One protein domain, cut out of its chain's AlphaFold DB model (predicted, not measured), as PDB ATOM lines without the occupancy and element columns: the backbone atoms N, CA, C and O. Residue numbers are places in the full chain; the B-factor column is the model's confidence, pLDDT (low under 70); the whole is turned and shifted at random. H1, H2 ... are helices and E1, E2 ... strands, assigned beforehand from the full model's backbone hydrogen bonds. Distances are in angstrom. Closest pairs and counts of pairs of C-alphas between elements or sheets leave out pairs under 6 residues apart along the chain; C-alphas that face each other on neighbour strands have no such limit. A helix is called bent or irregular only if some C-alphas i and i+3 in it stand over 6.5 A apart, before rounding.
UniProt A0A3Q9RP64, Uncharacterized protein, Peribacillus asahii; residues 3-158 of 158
ATOM      1  N   GLU A   3      97.758 170.534  26.149       75.38
ATOM      2  CA  GLU A   3      97.917 169.138  26.601       75.38
ATOM      3  C   GLU A   3      98.969 168.951  27.699       75.38
ATOM      4  O   GLU A   3      98.738 168.223  28.655       75.38
ATOM      5  N   GLN A   4     100.123 169.623  27.606       77.56
ATOM      6  CA  GLN A   4     101.154 169.529  28.651       77.56
ATOM      7  C   GLN A   4     100.680 170.114  29.983       77.56
ATOM      8  O   GLN A   4     101.070 169.628  31.039       77.56
ATOM      9  N   ARG A   5      99.819 171.136  29.936       78.69
ATOM     10  CA  ARG A   5      99.247 171.757  31.130       78.69
ATOM     11  C   ARG A   5      98.155 170.875  31.737       78.69
ATOM     12  O   ARG A   5      98.131 170.728  32.949       78.69
ATOM     13  N   GLN A   6      97.326 170.237  30.908       82.62
ATOM     14  CA  GLN A   6      96.334 169.251  31.356       82.62
ATOM     15  C   GLN A   6      96.981 168.016  31.985       82.62
ATOM     16  O   GLN A   6      96.617 167.669  33.099       82.62
ATOM     17  N   ARG A   7      98.010 167.427  31.361       82.12
ATOM     18  CA  ARG A   7      98.737 166.288  31.957       82.12
ATOM     19  C   ARG A   7      99.437 166.647  33.265       82.12
ATOM     20  O   ARG A   7      99.560 165.813  34.151       82.12
ATOM     21  N   MET A   8      99.919 167.884  33.390       85.19
ATOM     22  CA  MET A   8     100.525 168.359  34.634       85.19
ATOM     23  C   MET A   8      99.486 168.484  35.755       85.19
ATOM     24  O   MET A   8      99.800 168.137  36.887       85.19
ATOM     25  N   ILE A   9      98.264 168.926  35.437       87.12
ATOM     26  CA  ILE A   9      97.150 169.010  36.393       87.12
ATOM     27  C   ILE A   9      96.672 167.606  36.789       87.12
ATOM     28  O   ILE A   9      96.582 167.327  37.977       87.12
ATOM     29  N   GLU A  10      96.465 166.699  35.829       84.88
ATOM     30  CA  GLU A  10      96.077 165.303  36.106       84.88
ATOM     31  C   GLU A  10      97.113 164.585  36.982       84.88
ATOM     32  O   GLU A  10      96.753 163.962  37.977       84.88
ATOM     33  N   ASN A  11      98.410 164.741  36.688       86.69
ATOM     34  CA  ASN A  11      99.470 164.181  37.530       86.69
ATOM     35  C   ASN A  11      99.481 164.799  38.938       86.69
ATOM     36  O   ASN A  11      99.781 164.106  39.906       86.69
ATOM     37  N   GLN A  12      99.188 166.095  39.077       85.19
ATOM     38  CA  GLN A  12      99.109 166.745  40.388       85.19
ATOM     39  C   GLN A  12      97.913 166.242  41.201       85.19
ATOM     40  O   GLN A  12      98.066 165.994  42.395       85.19
ATOM     41  N   GLU A  13      96.757 166.045  40.567       85.81
ATOM     42  CA  GLU A  13      95.569 165.464  41.201       85.81
ATOM     43  C   GLU A  13      95.797 164.001  41.602       85.81
ATOM     44  O   GLU A  13      95.411 163.598  42.699       85.81
ATOM     45  N   GLU A  14      96.481 163.213  40.769       84.19
ATOM     46  CA  GLU A  14      96.848 161.832  41.098       84.19
ATOM     47  C   GLU A  14      97.832 161.769  42.278       84.19
ATOM     48  O   GLU A  14      97.667 160.947  43.182       84.19
ATOM     49  N   ILE A  15      98.819 162.669  42.320       82.94
ATOM     50  CA  ILE A  15      99.761 162.777  43.443       82.94
ATOM     51  C   ILE A  15      99.035 163.187  44.729       82.94
ATOM     52  O   ILE A  15      99.257 162.554  45.760       82.94
ATOM     53  N   LEU A  16      98.156 164.194  44.677       82.44
ATOM     54  CA  LEU A  16      97.361 164.644  45.828       82.44
ATOM     55  C   LEU A  16      96.464 163.526  46.360       82.44
ATOM     56  O   LEU A  16      96.467 163.247  47.555       82.44
ATOM     57  N   ARG A  17      95.769 162.815  45.470       77.31
ATOM     58  CA  ARG A  17      94.926 161.676  45.837       77.31
ATOM     59  C   ARG A  17      95.736 160.533  46.452       77.31
ATOM     60  O   ARG A  17      95.294 159.921  47.421       77.31
ATOM     61  N   ASN A  18      96.920 160.237  45.920       72.38
ATOM     62  CA  ASN A  18      97.807 159.230  46.501       72.38
ATOM     63  C   ASN A  18      98.353 159.668  47.869       72.38
ATOM     64  O   ASN A  18      98.499 158.826  48.752       72.38
ATOM     65  N   GLN A  19      98.608 160.963  48.069       68.81
ATOM     66  CA  GLN A  19      99.003 161.514  49.367       68.81
ATOM     67  C   GLN A  19      97.871 161.439  50.394       68.81
ATOM     68  O   GLN A  19      98.120 161.009  51.515       68.81
ATOM     69  N   GLU A  20      96.633 161.766  50.018       72.38
ATOM     70  CA  GLU A  20      95.461 161.609  50.892       72.38
ATOM     71  C   GLU A  20      95.252 160.143  51.288       72.38
ATOM     72  O   GLU A  20      95.098 159.833  52.466       72.38
ATOM     73  N   LEU A  21      95.363 159.216  50.330       68.94
ATOM     74  CA  LEU A  21      95.304 157.779  50.612       68.94
ATOM     75  C   LEU A  21      96.453 157.309  51.515       68.94
ATOM     76  O   LEU A  21      96.268 156.381  52.301       68.94
ATOM     77  N   MET A  22      97.641 157.903  51.408       62.34
ATOM     78  CA  MET A  22      98.758 157.605  52.306       62.34
ATOM     79  C   MET A  22      98.502 158.139  53.716       62.34
ATOM     80  O   MET A  22      98.716 157.392  54.665       62.34
ATOM     81  N   MET A  23      97.991 159.364  53.856       63.12
ATOM     82  CA  MET A  23      97.657 159.965  55.152       63.12
ATOM     83  C   MET A  23      96.515 159.228  55.864       63.12
ATOM     84  O   MET A  23      96.585 159.014  57.071       63.12
ATOM     85  N   ASP A  24      95.504 158.763  55.128       67.06
ATOM     86  CA  ASP A  24      94.401 157.977  55.696       67.06
ATOM     87  C   ASP A  24      94.842 156.573  56.152       67.06
ATOM     88  O   ASP A  24      94.246 155.986  57.059       67.06
ATOM     89  N   ASN A  25      95.889 156.019  55.528       68.19
ATOM     90  CA  ASN A  25      96.415 154.687  55.843       68.19
ATOM     91  C   ASN A  25      97.609 154.706  56.812       68.19
ATOM     92  O   ASN A  25      97.909 153.669  57.405       68.19
ATOM     93  N   GLU A  26      98.286 155.840  56.991       73.06
ATOM     94  CA  GLU A  26      99.406 156.010  57.926       73.06
ATOM     95  C   GLU A  26      99.069 155.546  59.358       73.06
ATOM     96  O   GLU A  26      99.780 154.669  59.858       73.06
ATOM     97  N   PRO A  27      97.960 155.984  59.996       74.75
ATOM     98  CA  PRO A  27      97.636 155.548  61.357       74.75
ATOM     99  C   PRO A  27      97.330 154.046  61.439       74.75
ATOM    100  O   PRO A  27      97.567 153.412  62.466       74.75
ATOM    101  N   PHE A  28      96.824 153.440  60.357       75.00
ATOM    102  CA  PHE A  28      96.624 151.993  60.296       75.00
ATOM    103  C   PHE A  28      97.963 151.246  60.288       75.00
ATOM    104  O   PHE A  28      98.140 150.301  61.061       75.00
ATOM    105  N   TRP A  29      98.901 151.661  59.433       76.44
ATOM    106  CA  TRP A  29     100.214 151.023  59.328       76.44
ATOM    107  C   TRP A  29     101.044 151.198  60.593       76.44
ATOM    108  O   TRP A  29     101.689 150.237  61.015       76.44
ATOM    109  N   GLU A  30     100.976 152.369  61.223       78.44
ATOM    110  CA  GLU A  30     101.611 152.633  62.513       78.44
ATOM    111  C   GLU A  30     101.078 151.660  63.575       78.44
ATOM    112  O   GLU A  30     101.834 150.825  64.077       78.44
ATOM    113  N   HIS A  31      99.757 151.632  63.797       75.69
ATOM    114  CA  HIS A  31      99.143 150.711  64.757       75.69
ATOM    115  C   HIS A  31      99.414 149.235  64.440       75.69
ATOM    116  O   HIS A  31      99.673 148.449  65.353       75.69
ATOM    117  N   PHE A  32      99.357 148.829  63.173       76.69
ATOM    118  CA  PHE A  32      99.634 147.451  62.767       76.69
ATOM    119  C   PHE A  32     101.091 147.063  63.046       76.69
ATOM    120  O   PHE A  32     101.352 145.989  63.598       76.69
ATOM    121  N   SER A  33     102.032 147.945  62.699       80.44
ATOM    122  CA  SER A  33     103.459 147.730  62.932       80.44
ATOM    123  C   SER A  33     103.781 147.640  64.425       80.44
ATOM    124  O   SER A  33     104.483 146.711  64.827       80.44
ATOM    125  N   ASP A  34     103.173 148.488  65.257       81.50
ATOM    126  CA  ASP A  34     103.319 148.450  66.713       81.50
ATOM    127  C   ASP A  34     102.837 147.120  67.297       81.50
ATOM    128  O   ASP A  34     103.557 146.467  68.058       81.50
ATOM    129  N   HIS A  35     101.644 146.662  66.904       80.69
ATOM    130  CA  HIS A  35     101.115 145.375  67.368       80.69
ATOM    131  C   HIS A  35     102.011 144.209  66.937       80.69
ATOM    132  O   HIS A  35     102.226 143.278  67.718       80.69
ATOM    133  N   LEU A  36     102.569 144.262  65.725       83.62
ATOM    134  CA  LEU A  36     103.467 143.232  65.212       83.62
ATOM    135  C   LEU A  36     104.803 143.221  65.964       83.62
ATOM    136  O   LEU A  36     105.273 142.147  66.348       83.62
ATOM    137  N   ILE A  37     105.384 144.391  66.239       86.94
ATOM    138  CA  ILE A  37     106.620 144.535  67.022       86.94
ATOM    139  C   ILE A  37     106.414 144.021  68.449       86.94
ATOM    140  O   ILE A  37     107.244 143.261  68.962       86.94
ATOM    141  N   ILE A  38     105.297 144.384  69.084       85.88
ATOM    142  CA  ILE A  38     104.943 143.917  70.429       85.88
ATOM    143  C   ILE A  38     104.779 142.391  70.429       85.88
ATOM    144  O   ILE A  38     105.407 141.704  71.241       85.88
ATOM    145  N   ALA A  39     103.995 141.840  69.498       84.75
ATOM    146  CA  ALA A  39     103.773 140.399  69.390       84.75
ATOM    147  C   ALA A  39     105.081 139.633  69.139       84.75
ATOM    148  O   ALA A  39     105.335 138.611  69.782       84.75
ATOM    149  N   PHE A  40     105.941 140.144  68.259       86.69
ATOM    150  CA  PHE A  40     107.250 139.562  67.977       86.69
ATOM    151  C   PHE A  40     108.167 139.579  69.206       86.69
ATOM    152  O   PHE A  40     108.819 138.574  69.509       86.69
ATOM    153  N   SER A  41     108.180 140.686  69.947       91.00
ATOM    154  CA  SER A  41     108.990 140.842  71.159       91.00
ATOM    155  C   SER A  41     108.562 139.852  72.246       91.00
ATOM    156  O   SER A  41     109.399 139.128  72.790       91.00
ATOM    157  N   PHE A  42     107.256 139.745  72.514       89.81
ATOM    158  CA  PHE A  42     106.726 138.775  73.476       89.81
ATOM    159  C   PHE A  42     106.914 137.324  73.020       89.81
ATOM    160  O   PHE A  42     107.244 136.472  73.845       89.81
ATOM    161  N   SER A  43     106.763 137.039  71.725       84.81
ATOM    162  CA  SER A  43     107.024 135.710  71.159       84.81
ATOM    163  C   SER A  43     108.487 135.299  71.342       84.81
ATOM    164  O   SER A  43     108.774 134.216  71.857       84.81
ATOM    165  N   SER A  44     109.421 136.200  71.024       91.62
ATOM    166  CA  SER A  44     110.862 135.973  71.188       91.62
ATOM    167  C   SER A  44     111.241 135.753  72.653       91.62
ATOM    168  O   SER A  44     111.959 134.806  72.981       91.62
ATOM    169  N   LEU A  45     110.705 136.576  73.559       93.75
ATOM    170  CA  LEU A  45     110.917 136.419  74.998       93.75
ATOM    171  C   LEU A  45     110.333 135.096  75.515       93.75
ATOM    172  O   LEU A  45     110.989 134.390  76.282       93.75
ATOM    173  N   GLY A  46     109.142 134.721  75.043       91.25
ATOM    174  CA  GLY A  46     108.516 133.433  75.329       91.25
ATOM    175  C   GLY A  46     109.355 132.252  74.841       91.25
ATOM    176  O   GLY A  46     109.519 131.277  75.575       91.25
ATOM    177  N   PHE A  47     109.954 132.352  73.652       90.25
ATOM    178  CA  PHE A  47     110.832 131.321  73.102       90.25
ATOM    179  C   PHE A  47     112.114 131.150  73.928       90.25
ATOM    180  O   PHE A  47     112.495 130.022  74.255       90.25
ATOM    181  N   ILE A  48     112.753 132.254  74.325       94.06
ATOM    182  CA  ILE A  48     113.955 132.225  75.173       94.06
ATOM    183  C   ILE A  48     113.623 131.620  76.543       94.06
ATOM    184  O   ILE A  48     114.292 130.685  76.991       94.06
ATOM    185  N   ALA A  49     112.559 132.106  77.189       93.19
ATOM    186  CA  ALA A  49     112.116 131.611  78.490       93.19
ATOM    187  C   ALA A  49     111.711 130.129  78.432       93.19
ATOM    188  O   ALA A  49     112.091 129.344  79.304       93.19
ATOM    189  N   GLY A  50     110.991 129.727  77.381       90.88
ATOM    190  CA  GLY A  50     110.588 128.345  77.135       90.88
ATOM    191  C   GLY A  50     111.787 127.421  76.930       90.88
ATOM    192  O   GLY A  50     111.872 126.374  77.571       90.88
ATOM    193  N   THR A  51     112.759 127.832  76.114       89.94
ATOM    194  CA  THR A  51     113.998 127.068  75.894       89.94
ATOM    195  C   THR A  51     114.786 126.903  77.193       89.94
ATOM    196  O   THR A  51     115.212 125.794  77.529       89.94
ATOM    197  N   TYR A  52     114.927 127.976  77.977       92.19
ATOM    198  CA  TYR A  52     115.593 127.924  79.278       92.19
ATOM    199  C   TYR A  52     114.877 126.984  80.259       92.19
ATOM    200  O   TYR A  52     115.524 126.194  80.951       92.19
ATOM    201  N   LEU A  53     113.541 127.024  80.290       90.56
ATOM    202  CA  LEU A  53     112.730 126.130  81.109       90.56
ATOM    203  C   LEU A  53     112.946 124.665  80.712       90.56
ATOM    204  O   LEU A  53     113.208 123.835  81.581       90.56
ATOM    205  N   ILE A  54     112.895 124.349  79.415       88.75
ATOM    206  CA  ILE A  54     113.143 122.994  78.901       88.75
ATOM    207  C   ILE A  54     114.543 122.525  79.309       88.75
ATOM    208  O   ILE A  54     114.682 121.462  79.919       88.75
ATOM    209  N   TYR A  55     115.572 123.337  79.063       89.62
ATOM    210  CA  TYR A  55     116.943 123.033  79.475       89.62
ATOM    211  C   TYR A  55     117.045 122.752  80.983       89.62
ATOM    212  O   TYR A  55     117.650 121.760  81.403       89.62
ATOM    213  N   TYR A  56     116.406 123.576  81.816       90.56
ATOM    214  CA  TYR A  56     116.373 123.379  83.263       90.56
ATOM    215  C   TYR A  56     115.738 122.035  83.659       90.56
ATOM    216  O   TYR A  56     116.254 121.343  84.549       90.56
ATOM    217  N   LEU A  57     114.648 121.639  82.997       88.56
ATOM    218  CA  LEU A  57     113.986 120.354  83.234       88.56
ATOM    219  C   LEU A  57     114.877 119.174  82.848       88.56
ATOM    220  O   LEU A  57     115.041 118.267  83.664       88.56
ATOM    221  N   TYR A  58     115.515 119.203  81.677       86.31
ATOM    222  CA  TYR A  58     116.463 118.161  81.256       86.31
ATOM    223  C   TYR A  58     117.713 118.095  82.139       86.31
ATOM    224  O   TYR A  58     118.308 117.040  82.327       86.31
ATOM    225  N   LYS A  59     118.112 119.204  82.760       85.31
ATOM    226  CA  LYS A  59     119.240 119.182  83.695       85.31
ATOM    227  C   LYS A  59     118.883 118.552  85.044       85.31
ATOM    228  O   LYS A  59     119.738 117.932  85.681       85.31
ATOM    229  N   LYS A  60     117.657 118.763  85.539       85.50
ATOM    230  CA  LYS A  60     117.303 118.437  86.936       85.50
ATOM    231  C   LYS A  60     116.267 117.338  87.123       85.50
ATOM    232  O   LYS A  60     116.297 116.694  88.169       85.50
ATOM    233  N   LYS A  61     115.342 117.172  86.183       87.44
ATOM    234  CA  LYS A  61     114.153 116.324  86.328       87.44
ATOM    235  C   LYS A  61     114.036 115.235  85.271       87.44
ATOM    236  O   LYS A  61     113.423 114.226  85.580       87.44
ATOM    237  N   ILE A  62     114.596 115.407  84.077       90.38
ATOM    238  CA  ILE A  62     114.457 114.453  82.969       90.38
ATOM    239  C   ILE A  62     115.847 114.002  82.524       90.38
ATOM    240  O   ILE A  62     116.702 114.838  82.276       90.38
ATOM    241  N   LYS A  63     116.078 112.699  82.395       91.00
ATOM    242  CA  LYS A  63     117.277 112.119  81.782       91.00
ATOM    243  C   LYS A  63     116.830 111.254  80.610       91.00
ATOM    244  O   LYS A  63     115.999 110.373  80.795       91.00
ATOM    245  N   ILE A  64     117.392 111.501  79.431       88.44
ATOM    246  CA  ILE A  64     117.212 110.595  78.295       88.44
ATOM    247  C   ILE A  64     118.189 109.438  78.471       88.44
ATOM    248  O   ILE A  64     119.375 109.673  78.715       88.44
ATOM    249  N   ASP A  65     117.681 108.216  78.396       89.31
ATOM    250  CA  ASP A  65     118.482 107.003  78.507       89.31
ATOM    251  C   ASP A  65     118.066 106.042  77.398       89.31
ATOM    252  O   ASP A  65     116.882 105.763  77.233       89.31
ATOM    253  N   TYR A  66     119.028 105.610  76.587       86.38
ATOM    254  CA  TYR A  66     118.758 104.786  75.407       86.38
ATOM    255  C   TYR A  66     118.747 103.291  75.735       86.38
ATOM    256  O   TYR A  66     118.345 102.496  74.891       86.38
ATOM    257  N   ASP A  67     119.131 102.919  76.959       88.62
ATOM    258  CA  ASP A  67     119.184 101.525  77.402       88.62
ATOM    259  C   ASP A  67     117.809 100.980  77.826       88.62
ATOM    260  O   ASP A  67     117.628  99.768  77.925       88.62
ATOM    261  N   ILE A  68     116.827 101.856  78.072       87.88
ATOM    262  CA  ILE A  68     115.442 101.454  78.357       87.88
ATOM    263  C   ILE A  68     114.640 101.258  77.063       87.88
ATOM    264  O   ILE A  68     115.035 101.733  75.992       87.88
ATOM    265  N   GLU A  69     113.507 100.558  77.159       86.88
ATOM    266  CA  GLU A  69     112.617 100.342  76.018       86.88
ATOM    267  C   GLU A  69     112.037 101.668  75.504       86.88
ATOM    268  O   GLU A  69     111.806 102.624  76.254       86.88
ATOM    269  N   GLU A  70     111.827 101.745  74.189       86.31
ATOM    270  CA  GLU A  70     111.173 102.901  73.582       86.31
ATOM    271  C   GLU A  70     109.768 103.076  74.154       86.31
ATOM    272  O   GLU A  70     109.038 102.118  74.397       86.31
ATOM    273  N   GLY A  71     109.421 104.325  74.441       83.38
ATOM    274  CA  GLY A  71     108.124 104.683  74.988       83.38
ATOM    275  C   GLY A  71     108.033 104.540  76.504       83.38
ATOM    276  O   GLY A  71     107.035 104.983  77.087       83.38
ATOM    277  N   GLU A  72     109.059 104.000  77.167       84.69
ATOM    278  CA  GLU A  72     109.065 103.861  78.616       84.69
ATOM    279  C   GLU A  72     109.481 105.139  79.352       84.69
ATOM    280  O   GLU A  72     110.332 105.933  78.931       84.69
ATOM    281  N   VAL A  73     108.845 105.324  80.512       86.31
ATOM    282  CA  VAL A  73     109.133 106.400  81.459       86.31
ATOM    283  C   VAL A  73     109.256 105.801  82.853       86.31
ATOM    284  O   VAL A  73     108.302 105.244  83.409       86.31
ATOM    285  N   MET A  74     110.437 105.963  83.437       87.25
ATOM    286  CA  MET A  74     110.800 105.409  84.731       87.25
ATOM    287  C   MET A  74     111.076 106.522  85.742       87.25
ATOM    288  O   MET A  74     111.752 107.505  85.448       87.25
ATOM    289  N   ARG A  75     110.572 106.361  86.965       86.19
ATOM    290  CA  ARG A  75     110.877 107.222  88.109       86.19
ATOM    291  C   ARG A  75     112.067 106.653  88.868       86.19
ATOM    292  O   ARG A  75     112.045 105.503  89.309       86.19
ATOM    293  N   VAL A  76     113.080 107.486  89.060       87.12
ATOM    294  CA  VAL A  76     114.261 107.179  89.864       87.12
ATOM    295  C   VAL A  76     114.365 108.218  90.972       87.12
ATOM    296  O   VAL A  76     114.598 109.403  90.719       87.12
ATOM    297  N   ASP A  77     114.176 107.773  92.211       83.75
ATOM    298  CA  ASP A  77     114.442 108.594  93.388       83.75
ATOM    299  C   ASP A  77     115.961 108.718  93.567       83.75
ATOM    300  O   ASP A  77     116.678 107.721  93.662       83.75
ATOM    301  N   ARG A  78     116.480 109.948  93.587       78.31
ATOM    302  CA  ARG A  78     117.873 110.208  93.966       78.31
ATOM    303  C   ARG A  78     117.984 110.286  95.487       78.31
ATOM    304  O   ARG A  78     117.076 110.775  96.155       78.31
ATOM    305  N   ASN A  79     119.154 109.936  96.022       71.25
ATOM    306  CA  ASN A  79     119.460 109.959  97.465       71.25
ATOM    307  C   ASN A  79     119.209 111.316  98.154       71.25
ATOM    308  O   ASN A  79     119.091 111.383  99.368       71.25
ATOM    309  N   ASN A  80     119.106 112.407  97.392       75.12
ATOM    310  CA  ASN A  80     118.780 113.746  97.886       75.12
ATOM    311  C   ASN A  80     117.268 114.057  97.890       75.12
ATOM    312  O   ASN A  80     116.889 115.229  97.913       75.12
ATOM    313  N   GLY A  81     116.410 113.038  97.787       70.31
ATOM    314  CA  GLY A  81     114.950 113.172  97.758       70.31
ATOM    315  C   GLY A  81     114.391 113.761  96.458       70.31
ATOM    316  O   GLY A  81     113.189 114.003  96.359       70.31
ATOM    317  N   LYS A  82     115.236 114.015  95.447       77.25
ATOM    318  CA  LYS A  82     114.789 114.530  94.147       77.25
ATOM    319  C   LYS A  82     114.411 113.380  93.227       77.25
ATOM    320  O   LYS A  82     115.195 112.457  93.024       77.25
ATOM    321  N   ARG A  83     113.240 113.492  92.607       82.25
ATOM    322  CA  ARG A  83     112.775 112.560  91.578       82.25
ATOM    323  C   ARG A  83     113.320 112.928  90.211       82.25
ATOM    324  O   ARG A  83     113.215 114.081  89.789       82.25
ATOM    325  N   LEU A  84     113.877 111.932  89.538       88.38
ATOM    326  CA  LEU A  84     114.332 111.996  88.158       88.38
ATOM    327  C   LEU A  84     113.456 111.075  87.304       88.38
ATOM    328  O   LEU A  84     113.196 109.937  87.684       88.38
ATOM    329  N   LEU A  85     113.023 111.562  86.150       88.88
ATOM    330  CA  LEU A  85     112.360 110.784  85.115       88.88
ATOM    331  C   LEU A  85     113.417 110.325  84.117       88.88
ATOM    332  O   LEU A  85     114.056 111.157  83.477       88.88
ATOM    333  N   VAL A  86     113.615 109.020  84.004       89.69
ATOM    334  CA  VAL A  86     114.450 108.403  82.975       89.69
ATOM    335  C   VAL A  86     113.537 107.992  81.827       89.69
ATOM    336  O   VAL A  86     112.542 107.308  82.063       89.69
ATOM    337  N   VAL A  87     113.810 108.487  80.620       90.88
ATOM    338  CA  VAL A  87     112.868 108.413  79.494       90.88
ATOM    339  C   VAL A  87     113.545 108.068  78.178       90.88
ATOM    340  O   VAL A  87     114.650 108.535  77.903       90.88
ATOM    341  N   ARG A  88     112.818 107.339  77.330       90.50
ATOM    342  CA  ARG A  88     113.147 107.152  75.918       90.50
ATOM    343  C   ARG A  88     111.900 107.436  75.078       90.50
ATOM    344  O   ARG A  88     111.094 106.539  74.859       90.50
ATOM    345  N   PRO A  89     111.669 108.695  74.677       88.12
ATOM    346  CA  PRO A  89     110.476 109.051  73.919       88.12
ATOM    347  C   PRO A  89     110.506 108.437  72.514       88.12
ATOM    348  O   PRO A  89     111.525 108.511  71.835       88.12
ATOM    349  N   GLU A  90     109.370 107.912  72.057       89.19
ATOM    350  CA  GLU A  90     109.178 107.423  70.680       89.19
ATOM    351  C   GLU A  90     108.929 108.565  69.690       89.19
ATOM    352  O   GLU A  90     109.278 108.492  68.516       89.19
ATOM    353  N   ASN A  91     108.252 109.624  70.144       88.69
ATOM    354  CA  ASN A  91     107.788 110.707  69.284       88.69
ATOM    355  C   ASN A  91     107.725 112.051  70.023       88.69
ATOM    356  O   ASN A  91     107.728 112.121  71.254       88.69
ATOM    357  N   LEU A  92     107.615 113.135  69.250       86.38
ATOM    358  CA  LEU A  92     107.538 114.502  69.777       86.38
ATOM    359  C   LEU A  92     106.350 114.706  70.727       86.38
ATOM    360  O   LEU A  92     106.483 115.398  71.733       86.38
ATOM    361  N   MET A  93     105.201 114.076  70.466       84.44
ATOM    362  CA  MET A  93     104.036 114.176  71.356       84.44
ATOM    363  C   MET A  93     104.328 113.597  72.744       84.44
ATOM    364  O   MET A  93     103.903 114.157  73.755       84.44
ATOM    365  N   GLN A  94     105.095 112.511  72.810       86.56
ATOM    366  CA  GLN A  94     105.516 111.917  74.069       86.56
ATOM    367  C   GLN A  94     106.540 112.789  74.800       86.56
ATOM    368  O   GLN A  94     106.508 112.849  76.027       86.56
ATOM    369  N   VAL A  95     107.393 113.524  74.078       86.81
ATOM    370  CA  VAL A  95     108.277 114.534  74.687       86.81
ATOM    371  C   VAL A  95     107.454 115.589  75.430       86.81
ATOM    372  O   VAL A  95     107.748 115.885  76.589       86.81
ATOM    373  N   TYR A  96     106.377 116.097  74.822       86.31
ATOM    374  CA  TYR A  96     105.463 117.022  75.502       86.31
ATOM    375  C   TYR A  96     104.795 116.390  76.730       86.31
ATOM    376  O   TYR A  96     104.750 117.020  77.789       86.31
ATOM    377  N   ASP A  97     104.326 115.143  76.623       86.56
ATOM    378  CA  ASP A  97     103.748 114.420  77.762       86.56
ATOM    379  C   ASP A  97     104.774 114.270  78.906       86.56
ATOM    380  O   ASP A  97     104.429 114.472  80.069       86.56
ATOM    381  N   ILE A  98     106.045 113.983  78.605       88.50
ATOM    382  CA  ILE A  98     107.133 113.873  79.594       88.50
ATOM    383  C   ILE A  98     107.432 115.224  80.255       88.50
ATOM    384  O   ILE A  98     107.617 115.291  81.475       88.50
ATOM    385  N   ILE A  99     107.456 116.312  79.480       88.38
ATOM    386  CA  ILE A  99     107.631 117.666  80.019       88.38
ATOM    387  C   ILE A  99     106.496 117.974  80.997       88.38
ATOM    388  O   ILE A  99     106.765 118.360  82.135       88.38
ATOM    389  N   LEU A 100     105.242 117.733  80.608       87.12
ATOM    390  CA  LEU A 100     104.085 117.930  81.484       87.12
ATOM    391  C   LEU A 100     104.145 117.026  82.723       87.12
ATOM    392  O   LEU A 100     103.901 117.495  83.838       87.12
ATOM    393  N   LEU A 101     104.541 115.761  82.564       86.94
ATOM    394  CA  LEU A 101     104.784 114.847  83.681       86.94
ATOM    395  C   LEU A 101     105.804 115.432  84.659       86.94
ATOM    396  O   LEU A 101     105.560 115.423  85.857       86.94
ATOM    397  N   SER A 102     106.896 116.035  84.191       85.44
ATOM    398  CA  SER A 102     107.910 116.614  85.085       85.44
ATOM    399  C   SER A 102     107.376 117.729  86.009       85.44
ATOM    400  O   SER A 102     107.949 117.974  87.081       85.44
ATOM    401  N   PHE A 103     106.273 118.388  85.635       83.38
ATOM    402  CA  PHE A 103     105.582 119.385  86.459       83.38
ATOM    403  C   PHE A 103     104.491 118.780  87.340       83.38
ATOM    404  O   PHE A 103     104.370 119.159  88.504       83.38
ATOM    405  N   PHE A 104     103.713 117.847  86.793       79.94
ATOM    406  CA  PHE A 104     102.493 117.335  87.421       79.94
ATOM    407  C   PHE A 104     102.624 115.903  87.966       79.94
ATOM    408  O   PHE A 104     101.617 115.301  88.345       79.94
ATOM    409  N   ASP A 105     103.837 115.347  88.034       75.56
ATOM    410  CA  ASP A 105     104.062 114.002  88.559       75.56
ATOM    411  C   ASP A 105     103.730 113.923  90.055       75.56
ATOM    412  O   ASP A 105     104.412 114.483  90.914       75.56
ATOM    413  N   ARG A 106     102.661 113.186  90.362       70.88
ATOM    414  CA  ARG A 106     102.220 112.860  91.727       70.88
ATOM    415  C   ARG A 106     102.304 111.361  92.029       70.88
ATOM    416  O   ARG A 106     101.854 110.930  93.090       70.88
ATOM    417  N   GLY A 107     102.836 110.555  91.109       72.12
ATOM    418  CA  GLY A 107     102.895 109.105  91.277       72.12
ATOM    419  C   GLY A 107     103.932 108.672  92.314       72.12
ATOM    420  O   GLY A 107     104.855 109.413  92.646       72.12
ATOM    421  N   LYS A 108     103.776 107.459  92.847       72.38
ATOM    422  CA  LYS A 108     104.754 106.823  93.754       72.38
ATOM    423  C   LYS A 108     105.394 105.562  93.157       72.38
ATOM    424  O   LYS A 108     106.335 105.038  93.733       72.38
ATOM    425  N   GLY A 109     104.883 105.069  92.026       72.69
ATOM    426  CA  GLY A 109     105.382 103.857  91.376       72.69
ATOM    427  C   GLY A 109     106.662 104.097  90.574       72.69
ATOM    428  O   GLY A 109     106.832 105.164  89.985       72.69
ATOM    429  N   LYS A 110     107.529 103.080  90.513       77.94
ATOM    430  CA  LYS A 110     108.794 103.103  89.756       77.94
ATOM    431  C   LYS A 110     108.575 103.283  88.248       77.94
ATOM    432  O   LYS A 110     109.343 103.980  87.604       77.94
ATOM    433  N   TYR A 111     107.508 102.704  87.703       77.44
ATOM    434  CA  TYR A 111     107.136 102.830  86.292       77.44
ATOM    435  C   TYR A 111     105.880 103.683  86.142       77.44
ATOM    436  O   TYR A 111     104.987 103.650  86.998       77.44
ATOM    437  N   ILE A 112     105.814 104.468  85.065       75.38
ATOM    438  CA  ILE A 112     104.604 105.206  84.693       75.38
ATOM    439  C   ILE A 112     103.783 104.331  83.750       75.38
ATOM    440  O   ILE A 112     104.104 104.189  82.575       75.38
ATOM    441  N   PHE A 113     102.702 103.747  84.264       69.44
ATOM    442  CA  PHE A 113     101.812 102.928  83.445       69.44
ATOM    443  C   PHE A 113     100.947 103.789  82.519       69.44
ATOM    444  O   PHE A 113     100.647 104.951  82.808       69.44
ATOM    445  N   LYS A 114     100.447 103.185  81.429       66.69
ATOM    446  CA  LYS A 114      99.559 103.839  80.446       66.69
ATOM    447  C   LYS A 114      98.386 104.589  81.099       66.69
ATOM    448  O   LYS A 114      97.999 105.651  80.620       66.69
ATOM    449  N   HIS A 115      97.857 104.095  82.219       63.34
ATOM    450  CA  HIS A 115      96.773 104.756  82.948       63.34
ATOM    451  C   HIS A 115      97.182 106.112  83.562       63.34
ATOM    452  O   HIS A 115      96.419 107.075  83.480       63.34
ATOM    453  N   ASP A 116      98.401 106.230  84.094       64.56
ATOM    454  CA  ASP A 116      98.909 107.477  84.686       64.56
ATOM    455  C   ASP A 116      99.122 108.564  83.620       64.56
ATOM    456  O   ASP A 116      98.900 109.750  83.875       64.56
ATOM    457  N   THR A 117      99.445 108.163  82.386       73.56
ATOM    458  CA  THR A 117      99.598 109.096  81.254       73.56
ATOM    459  C   THR A 117      98.275 109.709  80.783       73.56
ATOM    460  O   THR A 117      98.278 110.769  80.154       73.56
ATOM    461  N   LYS A 118      97.116 109.117  81.120       79.69
ATOM    462  CA  LYS A 118      95.801 109.589  80.647       79.69
ATOM    463  C   LYS A 118      95.486 111.012  81.114       79.69
ATOM    464  O   LYS A 118      94.981 111.813  80.332       79.69
ATOM    465  N   ARG A 119      95.813 111.348  82.366       80.56
ATOM    466  CA  ARG A 119      95.583 112.698  82.920       80.56
ATOM    467  C   ARG A 119      96.412 113.752  82.194       80.56
ATOM    468  O   ARG A 119      95.906 114.820  81.872       80.56
ATOM    469  N   ILE A 120      97.662 113.421  81.897       85.88
ATOM    470  CA  ILE A 120      98.581 114.312  81.190       85.88
ATOM    471  C   ILE A 120      98.123 114.537  79.755       85.88
ATOM    472  O   ILE A 120      98.101 115.676  79.304       85.88
ATOM    473  N   ARG A 121      97.646 113.488  79.077       84.50
ATOM    474  CA  ARG A 121      97.054 113.619  77.739       84.50
ATOM    475  C   ARG A 121      95.839 114.545  77.726       84.50
ATOM    476  O   ARG A 121      95.692 115.323  76.790       84.50
ATOM    477  N   ILE A 122      94.989 114.494  78.756       85.94
ATOM    478  CA  ILE A 122      93.858 115.428  78.892       85.94
ATOM    479  C   ILE A 122      94.375 116.862  79.027       85.94
ATOM    480  O   ILE A 122      93.939 117.731  78.278       85.94
ATOM    481  N   ILE A 123      95.338 117.100  79.925       86.25
ATOM    482  CA  ILE A 123      95.941 118.429  80.123       86.25
ATOM    483  C   ILE A 123      96.555 118.944  78.816       86.25
ATOM    484  O   ILE A 123      96.280 120.072  78.417       86.25
ATOM    485  N   ARG A 124      97.325 118.109  78.110       88.19
ATOM    486  CA  ARG A 124      97.903 118.445  76.805       88.19
ATOM    487  C   ARG A 124      96.825 118.865  75.810       88.19
ATOM    488  O   ARG A 124      96.956 119.908  75.184       88.19
ATOM    489  N   ASN A 125      95.766 118.069  75.665       87.94
ATOM    490  CA  ASN A 125      94.700 118.365  74.711       87.94
ATOM    491  C   ASN A 125      93.996 119.687  75.050       87.94
ATOM    492  O   ASN A 125      93.730 120.474  74.148       87.94
ATOM    493  N   VAL A 126      93.756 119.967  76.336       90.25
ATOM    494  CA  VAL A 126      93.197 121.253  76.783       90.25
ATOM    495  C   VAL A 126      94.125 122.413  76.416       90.25
ATOM    496  O   VAL A 126      93.658 123.406  75.867       90.25
ATOM    497  N   ILE A 127      95.436 122.283  76.653       88.62
ATOM    498  CA  ILE A 127      96.423 123.311  76.286       88.62
ATOM    499  C   ILE A 127      96.418 123.557  74.771       88.62
ATOM    500  O   ILE A 127      96.377 124.709  74.350       88.62
ATOM    501  N   ILE A 128      96.410 122.499  73.956       88.19
ATOM    502  CA  ILE A 128      96.390 122.616  72.488       88.19
ATOM    503  C   ILE A 128      95.120 123.331  72.012       88.19
ATOM    504  O   ILE A 128      95.204 124.227  71.174       88.19
ATOM    505  N   ILE A 129      93.953 122.977  72.560       91.00
ATOM    506  CA  ILE A 129      92.679 123.625  72.213       91.00
ATOM    507  C   ILE A 129      92.715 125.112  72.582       91.00
ATOM    508  O   ILE A 129      92.345 125.953  71.766       91.00
ATOM    509  N   LEU A 130      93.207 125.453  73.776       89.50
ATOM    510  CA  LEU A 130      93.343 126.848  74.202       89.50
ATOM    511  C   LEU A 130      94.298 127.630  73.294       89.50
ATOM    512  O   LEU A 130      93.972 128.743  72.890       89.50
ATOM    513  N   MET A 131      95.441 127.046  72.923       87.50
ATOM    514  CA  MET A 131      96.369 127.667  71.974       87.50
ATOM    515  C   MET A 131      95.710 127.912  70.616       87.50
ATOM    516  O   MET A 131      95.856 128.999  70.064       87.50
ATOM    517  N   ALA A 132      94.958 126.939  70.094       88.12
ATOM    518  CA  ALA A 132      94.246 127.093  68.830       88.12
ATOM    519  C   ALA A 132      93.233 128.250  68.888       88.12
ATOM    520  O   ALA A 132      93.198 129.074  67.977       88.12
ATOM    521  N   ILE A 133      92.464 128.361  69.977       89.56
ATOM    522  CA  ILE A 133      91.503 129.459  70.180       89.56
ATOM    523  C   ILE A 133      92.217 130.816  70.245       89.56
ATOM    524  O   ILE A 133      91.764 131.771  69.619       89.56
ATOM    525  N   LEU A 134      93.342 130.911  70.960       84.75
ATOM    526  CA  LEU A 134      94.114 132.155  71.065       84.75
ATOM    527  C   LEU A 134      94.707 132.584  69.719       84.75
ATOM    528  O   LEU A 134      94.630 133.759  69.366       84.75
ATOM    529  N   ILE A 135      95.253 131.638  68.950       85.50
ATOM    530  CA  ILE A 135      95.767 131.907  67.600       85.50
ATOM    531  C   ILE A 135      94.633 132.397  66.700       85.50
ATOM    532  O   ILE A 135      94.785 133.426  66.046       85.50
ATOM    533  N   LEU A 136      93.485 131.711  66.704       83.06
ATOM    534  CA  LEU A 136      92.312 132.131  65.938       83.06
ATOM    535  C   LEU A 136      91.862 133.536  66.343       83.06
ATOM    536  O   LEU A 136      91.646 134.371  65.473       83.06
ATOM    537  N   SER A 137      91.801 133.834  67.641       82.19
ATOM    538  CA  SER A 137      91.472 135.176  68.134       82.19
ATOM    539  C   SER A 137      92.459 136.241  67.643       82.19
ATOM    540  O   SER A 137      92.036 137.341  67.296       82.19
ATOM    541  N   GLY A 138      93.757 135.932  67.591       78.62
ATOM    542  CA  GLY A 138      94.774 136.828  67.035       78.62
ATOM    543  C   GLY A 138      94.603 137.055  65.531       78.62
ATOM    544  O   GLY A 138      94.673 138.190  65.065       78.62
ATOM    545  N   VAL A 139      94.308 135.999  64.771       79.44
ATOM    546  CA  VAL A 139      94.023 136.092  63.329       79.44
ATOM    547  C   VAL A 139      92.766 136.925  63.066       79.44
ATOM    548  O   VAL A 139      92.780 137.770  62.173       79.44
ATOM    549  N   LEU A 140      91.707 136.746  63.863       77.19
ATOM    550  CA  LEU A 140      90.493 137.566  63.777       77.19
ATOM    551  C   LEU A 140      90.798 139.053  64.011       77.19
ATOM    552  O   LEU A 140      90.294 139.904  63.284       77.19
ATOM    553  N   LEU A 141      91.650 139.378  64.985       73.44
ATOM    554  CA  LEU A 141      92.066 140.761  65.238       73.44
ATOM    555  C   LEU A 141      92.839 141.358  64.056       73.44
ATOM    556  O   LEU A 141      92.557 142.487  63.664       73.44
ATOM    557  N   LEU A 142      93.763 140.601  63.458       71.81
ATOM    558  CA  LEU A 142      94.517 141.047  62.280       71.81
ATOM    559  C   LEU A 142      93.599 141.306  61.081       71.81
ATOM    560  O   LEU A 142      93.722 142.329  60.412       71.81
ATOM    561  N   LEU A 143      92.666 140.393  60.818       70.25
ATOM    562  CA  LEU A 143      91.733 140.508  59.698       70.25
ATOM    563  C   LEU A 143      90.715 141.643  59.907       70.25
ATOM    564  O   LEU A 143      90.437 142.385  58.965       70.25
ATOM    565  N   SER A 144      90.251 141.841  61.145       67.19
ATOM    566  CA  SER A 144      89.439 142.999  61.541       67.19
ATOM    567  C   SER A 144      90.191 144.318  61.328       67.19
ATOM    568  O   SER A 144      89.653 145.248  60.728       67.19
ATOM    569  N   ALA A 145      91.465 144.385  61.737       66.81
ATOM    570  CA  ALA A 145      92.304 145.562  61.522       66.81
ATOM    571  C   ALA A 145      92.468 145.872  60.023       66.81
ATOM    572  O   ALA A 145      92.359 147.025  59.618       66.81
ATOM    573  N   LEU A 146      92.630 144.844  59.186       68.25
ATOM    574  CA  LEU A 146      92.746 144.969  57.728       68.25
ATOM    575  C   LEU A 146      91.425 145.333  57.021       68.25
ATOM    576  O   LEU A 146      91.386 145.342  55.790       68.25
ATOM    577  N   LYS A 147      90.340 145.609  57.766       66.50
ATOM    578  CA  LYS A 147      88.981 145.858  57.243       66.50
ATOM    579  C   LYS A 147      88.504 144.767  56.271       66.50
ATOM    580  O   LYS A 147      87.641 145.018  55.430       66.50
ATOM    581  N   MET A 148      89.054 143.555  56.366       61.84
ATOM    582  CA  MET A 148      88.563 142.420  55.597       61.84
ATOM    583  C   MET A 148      87.286 141.927  56.262       61.84
ATOM    584  O   MET A 148      87.287 141.596  57.446       61.84
ATOM    585  N   ASP A 149      86.188 141.897  55.505       58.28
ATOM    586  CA  ASP A 149      84.921 141.369  55.998       58.28
ATOM    587  C   ASP A 149      85.139 139.924  56.451       58.28
ATOM    588  O   ASP A 149      85.649 139.091  55.704       58.28
ATOM    589  N   MET A 150      84.838 139.651  57.711       60.59
ATOM    590  CA  MET A 150      85.113 138.369  58.351       60.59
ATOM    591  C   MET A 150      83.867 137.505  58.471       60.59
ATOM    592  O   MET A 150      83.947 136.394  58.996       60.59
ATOM    593  N   ASN A 151      82.712 138.009  58.035       64.50
ATOM    594  CA  ASN A 151      81.472 137.270  58.121       64.50
ATOM    595  C   ASN A 151      81.420 136.227  56.990       64.50
ATOM    596  O   ASN A 151      81.204 136.604  55.837       64.50
ATOM    597  N   PRO A 152      81.566 134.916  57.272       59.66
ATOM    598  CA  PRO A 152      81.518 133.892  56.229       59.66
ATOM    599  C   PRO A 152      80.182 133.904  55.473       59.66
ATOM    600  O   PRO A 152      80.146 133.555  54.297       59.66
ATOM    601  N   PHE A 153      79.096 134.377  56.099       60.88
ATOM    602  CA  PHE A 153      77.806 134.533  55.429       60.88
ATOM    603  C   PHE A 153      77.850 135.584  54.309       60.88
ATOM    604  O   PHE A 153      77.226 135.380  53.272       60.88
ATOM    605  N   ASN A 154      78.649 136.646  54.439       63.09
ATOM    606  CA  ASN A 154      78.768 137.670  53.395       63.09
ATOM    607  C   ASN A 154      79.485 137.160  52.130       63.09
ATOM    608  O   ASN A 154      79.295 137.730  51.059       63.09
ATOM    609  N   TYR A 155      80.258 136.071  52.223       63.16
ATOM    610  CA  TYR A 155      80.899 135.421  51.070       63.16
ATOM    611  C   TYR A 155      80.040 134.330  50.428       63.16
ATOM    612  O   TYR A 155      80.277 133.971  49.280       63.16
ATOM    613  N   ILE A 156      79.063 133.789  51.159       63.47
ATOM    614  CA  ILE A 156      78.165 132.734  50.668       63.47
ATOM    615  C   ILE A 156      76.989 133.330  49.880       63.47
ATOM    616  O   ILE A 156      76.498 132.702  48.948       63.47
ATOM    617  N   PHE A 157      76.537 134.531  50.245       59.28
ATOM    618  CA  PHE A 157      75.376 135.190  49.632       59.28
ATOM    619  C   PHE A 157      75.742 136.253  48.584       59.28
ATOM    620  O   PHE A 157      74.932 137.143  48.316       59.28
ATOM    621  N   LYS A 158      76.948 136.182  48.012       50.16
ATOM    622  CA  LYS A 158      77.430 137.104  46.978       50.16
ATOM    623  C   LYS A 158      77.435 136.456  45.599       50.16
ATOM    624  O   LYS A 158      77.807 135.267  45.518       50.16
TER     625      LYS A 158
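AT A GLANCE: This is residues 3 to 158 of the 158 residues of an uncharacterized protein of Peribacillus asahii (UniProt A0A3Q9RP64). What shape would one see first? A long narrow frame: H1b and H3 run side by side, opposite ways, with a small head of H2 and the sheet E1 E3 E2 between them at one end; away from the head they come close again at Phe 32 and Ala 145, and a gap lies between them along residues 40 to 52 of H1b and 125 to 137 of H3, which stand free. At the other end the arm H1a carries the length on past H3, at an angle to H1b, and the tail with H4 sticks out with residues 151 to 158. What is it built of? The printed part has 156 residues with four named helices and three named strands, in the order H1 E1 E2 E3 H2 H3 H4; the sheet is mixed and the class is mostly helix. How large is it? It is extended, with a radius of gyration of the C-alphas of 27.3 A and spans of 93 by 39 by 23 A.

IN THESE COORDINATES: Where does the first helix run? H1, residues 3 to 60, begins with C-alpha 3 at (97.917, 169.138, 26.601); by its hydrogen bonds it was assigned as one helix, but it is bent, with C-alphas 24 and 27 7.0 A apart. Its arms are H1a, residues 3 to 24, 31.4 A, and H1b, residues 27 to 60, 49.2 A. What follows? The strands are E1, residues 62 to 64, E2, residues 73 to 77, and E3, residues 83 to 87; then come H2, residues 92 to 104, 18.6 A, H3, residues 114 to 145, 46.4 A, and H4, residues 152 to 156, with C-alpha 156 at (78.165, 132.734, 50.668).

HOW THE PARTS SIT: How is the sheet paired? E1 and E3 are parallel, with N 63 and O 85 2.8 A apart; E3 and E2 are an antiparallel hairpin, with N 76 and O 84 2.8 A apart. What is on the sheet? H2 is on it at a height of 9.7 A, over E3 and along the strands, making two layers, a helix on one face of a sheet; H1b only grazes it, with residues 54 to 60. How do the helices meet? H2 touches H3, about perpendicular at 74 degrees, closest at the C-alphas of Asp 97 and Ile 120, 6.2 A. H2 and H1b only just touch, with 3 pairs of C-alphas within 8 A, the closest being Leu 57 and Ser 102, 7.4 A; H1b and H3 are close but not clearly touching, closest at the C-alphas of Phe 32 and Ala 145, 7.7 A, at a shallow tilt of 16 degrees, opposite ways. Are the helix backbones complete? In H1a, H1b and H4 every O i to N i+4 pair is within hydrogen-bond range; H2 has 8 of 9 and H3 25 of 28.

THE WHOLE: How far does it reach? The C-alphas of Glu 3 and Asn 79, the two farthest apart, are 94.8 A apart. Is it continuous? The printed part has no cut, and no link is long. Where is confidence low? The mean pLDDT of the printed part is 80.7, and residue 19 and residues 21 to 25, 113 to 116 and 144 to 158 are under 70.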